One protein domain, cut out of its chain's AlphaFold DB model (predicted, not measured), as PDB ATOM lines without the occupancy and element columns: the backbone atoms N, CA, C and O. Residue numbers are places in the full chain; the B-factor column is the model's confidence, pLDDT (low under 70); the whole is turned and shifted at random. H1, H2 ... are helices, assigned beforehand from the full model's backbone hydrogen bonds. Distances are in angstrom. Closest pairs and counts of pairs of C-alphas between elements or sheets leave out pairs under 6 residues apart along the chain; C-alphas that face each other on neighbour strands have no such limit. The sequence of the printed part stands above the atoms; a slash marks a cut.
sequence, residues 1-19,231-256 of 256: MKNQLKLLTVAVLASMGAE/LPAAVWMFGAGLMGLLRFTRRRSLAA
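Overview. This is residues 1 to 19 and 231 to 256 of the 256 residues of an uncharacterized protein of Methylomonas sp. (UniProt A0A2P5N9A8). Two separate helices, H1 and the longer H2, run side by side in opposite directions with an open gap between them, like two rods that do not meet. The printed part has 45 residues, with two named helices in the order H1, H2 and no named strand; the class is all helix. The whole is loose, with a radius of gyration of the C-alphas of 12.8 A, and flat, spanning 40 by 21 by 8 A.

Along the chain. Find C-alpha 2 at (-8.696, -39.901, 25.218); from there H1, residues 2 to 14, runs 19.8 A. Past the cut, H2, residues 233 to 254, runs 32.5 A to C-alpha 254 at (-3.295, -56.068, 27.160).

Arrangement. H1 and H2 are apart, with no C-alpha of the one within 8 A of the other. Residues 1 to 11, of which 2 to 11 belong to H1, stand free, as do residues 243 to 256, of which 243 to 254 belong to H2. In H2 every O i to N i+4 pair is within hydrogen-bond range; in H1, 7 of 9 are.

Size, cuts and confidence. The C-alphas of Glu 19 and Ala 256, the two farthest apart, are 40.8 A apart. Residues 20 to 230 are not printed, and C-alphas 19 and 231 are 7.9 A apart across this cut. Look at the B-factor column: residues 1 to 19 and residue 256 are under 70.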
ATOM      1  N   MET A   1      -5.071 -39.044  22.819       53.91
ATOM      2  CA  MET A   1      -5.907 -40.232  22.500       53.91
ATOM      3  C   MET A   1      -7.266 -40.267  23.210       53.91
ATOM      4  O   MET A   1      -8.235 -40.610  22.548       53.91
ATOM      5  N   LYS A   2      -7.402 -39.867  24.489       50.25
ATOM      6  CA  LYS A   2      -8.696 -39.901  25.218       50.25
ATOM      7  C   LYS A   2      -9.858 -39.124  24.556       50.25
ATOM      8  O   LYS A   2     -11.002 -39.537  24.699       50.25
ATOM      9  N   ASN A   3      -9.580 -38.064  23.791       51.22
ATOM     10  CA  ASN A   3     -10.625 -37.256  23.140       51.22
ATOM     11  C   ASN A   3     -11.082 -37.809  21.775       51.22
ATOM     12  O   ASN A   3     -12.208 -37.564  21.368       51.22
ATOM     13  N   GLN A   4     -10.245 -38.603  21.098       50.88
ATOM     14  CA  GLN A   4     -10.567 -39.221  19.801       50.88
ATOM     15  C   GLN A   4     -11.523 -40.415  19.964       50.88
ATOM     16  O   GLN A   4     -12.405 -40.627  19.140       50.88
ATOM     17  N   LEU A   5     -11.404 -41.147  21.079       52.31
ATOM     18  CA  LEU A   5     -12.295 -42.264  21.396       52.31
ATOM     19  C   LEU A   5     -13.725 -41.791  21.713       52.31
ATOM     20  O   LEU A   5     -14.680 -42.439  21.306       52.31
ATOM     21  N   LYS A   6     -13.877 -40.627  22.367       53.72
ATOM     22  CA  LYS A   6     -15.194 -40.027  22.651       53.72
ATOM     23  C   LYS A   6     -15.929 -39.593  21.378       53.72
ATOM     24  O   LYS A   6     -17.142 -39.742  21.311       53.72
ATOM     25  N   LEU A   7     -15.204 -39.102  20.368       51.41
ATOM     26  CA  LEU A   7     -15.801 -38.665  19.103       51.41
ATOM     27  C   LEU A   7     -16.346 -39.849  18.281       51.41
ATOM     28  O   LEU A   7     -17.416 -39.752  17.690       51.41
ATOM     29  N   LEU A   8     -15.640 -40.988  18.294       51.31
ATOM     30  CA  LEU A   8     -16.052 -42.194  17.568       51.31
ATOM     31  C   LEU A   8     -17.294 -42.855  18.193       51.31
ATOM     32  O   LEU A   8     -18.152 -43.359  17.475       51.31
ATOM     33  N   THR A   9     -17.423 -42.821  19.525       52.97
ATOM     34  CA  THR A   9     -18.607 -43.341  20.229       52.97
ATOM     35  C   THR A   9     -19.865 -42.521  19.927       52.97
ATOM     36  O   THR A   9     -20.938 -43.097  19.787       52.97
ATOM     37  N   VAL A  10     -19.740 -41.199  19.760       54.47
ATOM     38  CA  VAL A  10     -20.870 -40.322  19.402       54.47
ATOM     39  C   VAL A  10     -21.316 -40.534  17.948       54.47
ATOM     40  O   VAL A  10     -22.513 -40.568  17.683       54.47
ATOM     41  N   ALA A  11     -20.383 -40.753  17.015       54.31
ATOM     42  CA  ALA A  11     -20.708 -40.974  15.602       54.31
ATOM     43  C   ALA A  11     -21.448 -42.301  15.341       54.31
ATOM     44  O   ALA A  11     -22.350 -42.343  14.511       54.31
ATOM     45  N   VAL A  12     -21.108 -43.371  16.070       52.56
ATOM     46  CA  VAL A  12     -21.772 -44.683  15.937       52.56
ATOM     47  C   VAL A  12     -23.187 -44.673  16.526       52.56
ATOM     48  O   VAL A  12     -24.082 -45.294  15.964       52.56
ATOM     49  N   LEU A  13     -23.417 -43.943  17.622       52.03
ATOM     50  CA  LEU A  13     -24.761 -43.771  18.193       52.03
ATOM     51  C   LEU A  13     -25.688 -42.956  17.275       52.03
ATOM     52  O   LEU A  13     -26.894 -43.172  17.292       52.03
ATOM     53  N   ALA A  14     -25.135 -42.066  16.444       53.12
ATOM     54  CA  ALA A  14     -25.910 -41.264  15.498       53.12
ATOM     55  C   ALA A  14     -26.325 -42.028  14.223       53.12
ATOM     56  O   ALA A  14     -27.281 -41.631  13.565       53.12
ATOM     57  N   SER A  15     -25.642 -43.123  13.865       50.72
ATOM     58  CA  SER A  15     -25.887 -43.855  12.611       50.72
ATOM     59  C   SER A  15     -26.827 -45.063  12.735       50.72
ATOM     60  O   SER A  15     -27.049 -45.753  11.746       50.72
ATOM     61  N   MET A  16     -27.358 -45.359  13.928       51.00
ATOM     62  CA  MET A  16     -28.195 -46.548  14.186       51.00
ATOM     63  C   MET A  16     -29.709 -46.265  14.243       51.00
ATOM     64  O   MET A  16     -30.458 -47.132  14.672       51.00
ATOM     65  N   GLY A  17     -30.174 -45.075  13.852       47.66
ATOM     66  CA  GLY A  17     -31.494 -44.582  14.275       47.66
ATOM     67  C   GLY A  17     -32.472 -44.135  13.191       47.66
ATOM     68  O   GLY A  17     -33.239 -43.221  13.464       47.66
ATOM     69  N   ALA A  18     -32.467 -44.711  11.989       47.19
ATOM     70  CA  ALA A  18     -33.493 -44.381  10.995       47.19
ATOM     71  C   ALA A  18     -34.005 -45.638  10.289       47.19
ATOM     72  O   ALA A  18     -33.803 -45.831   9.092       47.19
ATOM     73  N   GLU A  19     -34.666 -46.514  11.041       48.59
ATOM     74  CA  GLU A  19     -35.719 -47.304  10.417       48.59
ATOM     75  C   GLU A  19     -36.864 -46.327  10.139       48.59
ATOM     76  O   GLU A  19     -37.495 -45.816  11.063       48.59
ATOM     77  N   LEU A 231     -33.697 -55.447   9.801       75.94
ATOM     78  CA  LEU A 231     -32.609 -54.498   9.594       75.94
ATOM     79  C   LEU A 231     -31.852 -54.847   8.300       75.94
ATOM     80  O   LEU A 231     -31.498 -56.020   8.111       75.94
ATOM     81  N   PRO A 232     -31.548 -53.862   7.430       77.25
ATOM     82  CA  PRO A 232     -30.766 -54.112   6.229       77.25
ATOM     83  C   PRO A 232     -29.481 -54.869   6.567       77.25
ATOM     84  O   PRO A 232     -28.830 -54.582   7.575       77.25
ATOM     85  N   ALA A 233     -29.061 -55.801   5.705       79.81
ATOM     86  CA  ALA A 233     -27.832 -56.576   5.913       79.81
ATOM     87  C   ALA A 233     -26.607 -55.681   6.190       79.81
ATOM     88  O   ALA A 233     -25.709 -56.062   6.935       79.81
ATOM     89  N   ALA A 234     -26.601 -54.459   5.649       81.75
ATOM     90  CA  ALA A 234     -25.589 -53.449   5.931       81.75
ATOM     91  C   ALA A 234     -25.486 -53.090   7.425       81.75
ATOM     92  O   ALA A 234     -24.372 -52.962   7.926       81.75
ATOM     93  N   VAL A 235     -26.603 -52.985   8.154       83.50
ATOM     94  CA  VAL A 235     -26.607 -52.694   9.598       83.50
ATOM     95  C   VAL A 235     -25.998 -53.858  10.377       83.50
ATOM     96  O   VAL A 235     -25.157 -53.646  11.250       83.50
ATOM     97  N   TRP A 236     -26.338 -55.096  10.004       83.88
ATOM     98  CA  TRP A 236     -25.739 -56.298  10.588       83.88
ATOM     99  C   TRP A 236     -24.234 -56.381  10.331       83.88
ATOM    100  O   TRP A 236     -23.458 -56.625  11.255       83.88
ATOM    101  N   MET A 237     -23.804 -56.128   9.094       90.25
ATOM    102  CA  MET A 237     -22.391 -56.146   8.707       90.25
ATOM    103  C   MET A 237     -21.605 -55.022   9.381       90.25
ATOM    104  O   MET A 237     -20.487 -55.245   9.848       90.25
ATOM    105  N   PHE A 238     -22.198 -53.834   9.492       87.25
ATOM    106  CA  PHE A 238     -21.614 -52.714  10.215       87.25
ATOM    107  C   PHE A 238     -21.464 -53.036  11.705       87.25
ATOM    108  O   PHE A 238     -20.372 -52.889  12.257       87.25
ATOM    109  N   GLY A 239     -22.515 -53.563  12.342       87.81
ATOM    110  CA  GLY A 239     -22.482 -53.997  13.738       87.81
ATOM    111  C   GLY A 239     -21.430 -55.083  13.991       87.81
ATOM    112  O   GLY A 239     -20.640 -54.982  14.935       87.81
ATOM    113  N   ALA A 240     -21.346 -56.083  13.111       91.19
ATOM    114  CA  ALA A 240     -20.344 -57.145  13.188       91.19
ATOM    115  C   ALA A 240     -18.912 -56.612  12.998       91.19
ATOM    116  O   ALA A 240     -18.009 -56.963  13.764       91.19
ATOM    117  N   GLY A 241     -18.701 -55.726  12.021       92.44
ATOM    118  CA  GLY A 241     -17.411 -55.086  11.763       92.44
ATOM    119  C   GLY A 241     -16.941 -54.221  12.933       92.44
ATOM    120  O   GLY A 241     -15.783 -54.311  13.352       92.44
ATOM    121  N   LEU A 242     -17.852 -53.445  13.526       91.19
ATOM    122  CA  LEU A 242     -17.575 -52.619  14.698       91.19
ATOM    123  C   LEU A 242     -17.175 -53.473  15.910       91.19
ATOM    124  O   LEU A 242     -16.174 -53.182  16.571       91.19
ATOM    125  N   MET A 243     -17.905 -54.558  16.176       90.12
ATOM    126  CA  MET A 243     -17.554 -55.508  17.238       90.12
ATOM    127  C   MET A 243     -16.184 -56.157  16.997       90.12
ATOM    128  O   MET A 243     -15.400 -56.332  17.937       90.12
ATOM    129  N   GLY A 244     -15.850 -56.452  15.738       91.25
ATOM    130  CA  GLY A 244     -14.519 -56.910  15.343       91.25
ATOM    131  C   GLY A 244     -13.422 -55.907  15.714       91.25
ATOM    132  O   GLY A 244     -12.443 -56.272  16.372       91.25
ATOM    133  N   LEU A 245     -13.606 -54.631  15.366       89.00
ATOM    134  CA  LEU A 245     -12.664 -53.547  15.669       89.00
ATOM    135  C   LEU A 245     -12.454 -53.350  17.177       89.00
ATOM    136  O   LEU A 245     -11.309 -53.269  17.631       89.00
ATOM    137  N   LEU A 246     -13.532 -53.339  17.967       86.25
ATOM    138  CA  LEU A 246     -13.457 -53.227  19.431       86.25
ATOM    139  C   LEU A 246     -12.678 -54.391  20.063       86.25
ATOM    140  O   LEU A 246     -11.929 -54.211  21.027       86.25
ATOM    141  N   ARG A 247     -12.795 -55.599  19.503       87.94
ATOM    142  CA  ARG A 247     -12.032 -56.761  19.977       87.94
ATOM    143  C   ARG A 247     -10.538 -56.636  19.666       87.94
ATOM    144  O   ARG A 247      -9.711 -57.010  20.503       87.94
ATOM    145  N   PHE A 248     -10.186 -56.102  18.499       87.88
ATOM    146  CA  PHE A 248      -8.791 -55.869  18.115       87.88
ATOM    147  C   PHE A 248      -8.111 -54.813  18.992       87.88
ATOM    148  O   PHE A 248      -6.973 -55.021  19.425       87.88
ATOM    149  N   THR A 249      -8.795 -53.711  19.313       82.50
ATOM    150  CA  THR A 249      -8.233 -52.651  20.168       82.50
ATOM    151  C   THR A 249      -8.020 -53.124  21.605       82.50
ATOM    152  O   THR A 249      -6.966 -52.855  22.183       82.50
ATOM    153  N   ARG A 250      -8.944 -53.924  22.158       83.12
ATOM    154  CA  ARG A 250      -8.793 -54.510  23.501       83.12
ATOM    155  C   ARG A 250      -7.565 -55.416  23.612       83.12
ATOM    156  O   ARG A 250      -6.831 -55.318  24.591       83.12
ATOM    157  N   ARG A 251      -7.302 -56.262  22.607       86.00
ATOM    158  CA  ARG A 251      -6.127 -57.157  22.609       86.00
ATOM    159  C   ARG A 251      -4.804 -56.396  22.613       86.00
ATOM    160  O   ARG A 251      -3.892 -56.802  23.321       86.00
ATOM    161  N   ARG A 252      -4.709 -55.284  21.880       79.62
ATOM    162  CA  ARG A 252      -3.499 -54.447  21.885       79.62
ATOM    163  C   ARG A 252      -3.244 -53.780  23.236       79.62
ATOM    164  O   ARG A 252      -2.090 -53.652  23.611       79.62
ATOM    165  N   SER A 253      -4.291 -53.413  23.976       80.81
ATOM    166  CA  SER A 253      -4.135 -52.795  25.305       80.81
ATOM    167  C   SER A 253      -3.640 -53.745  26.398       80.81
ATOM    168  O   SER A 253      -3.169 -53.275  27.419       80.81
ATOM    169  N   LEU A 254      -3.769 -55.061  26.203       79.81
ATOM    170  CA  LEU A 254      -3.295 -56.068  27.160       79.81
ATOM    171  C   LEU A 254      -1.861 -56.533  26.875       79.81
ATOM    172  O   LEU A 254      -1.274 -57.221  27.700       79.81
ATOM    173  N   ALA A 255      -1.331 -56.219  25.691       75.94
ATOM    174  CA  ALA A 255       0.014 -56.602  25.266       75.94
ATOM    175  C   ALA A 255       1.045 -55.472  25.434       75.94
ATOM    176  O   ALA A 255       2.216 -55.681  25.129       75.94
ATOM    177  N   ALA A 256       0.603 -54.290  25.868       63.19
ATOM    178  CA  ALA A 256       1.421 -53.119  26.175       63.19
ATOM    179  C   ALA A 256       1.345 -52.839  27.677       63.19
ATOM    180  O   ALA A 256       2.378 -52.420  28.237       63.19
TER     181      ALA A 256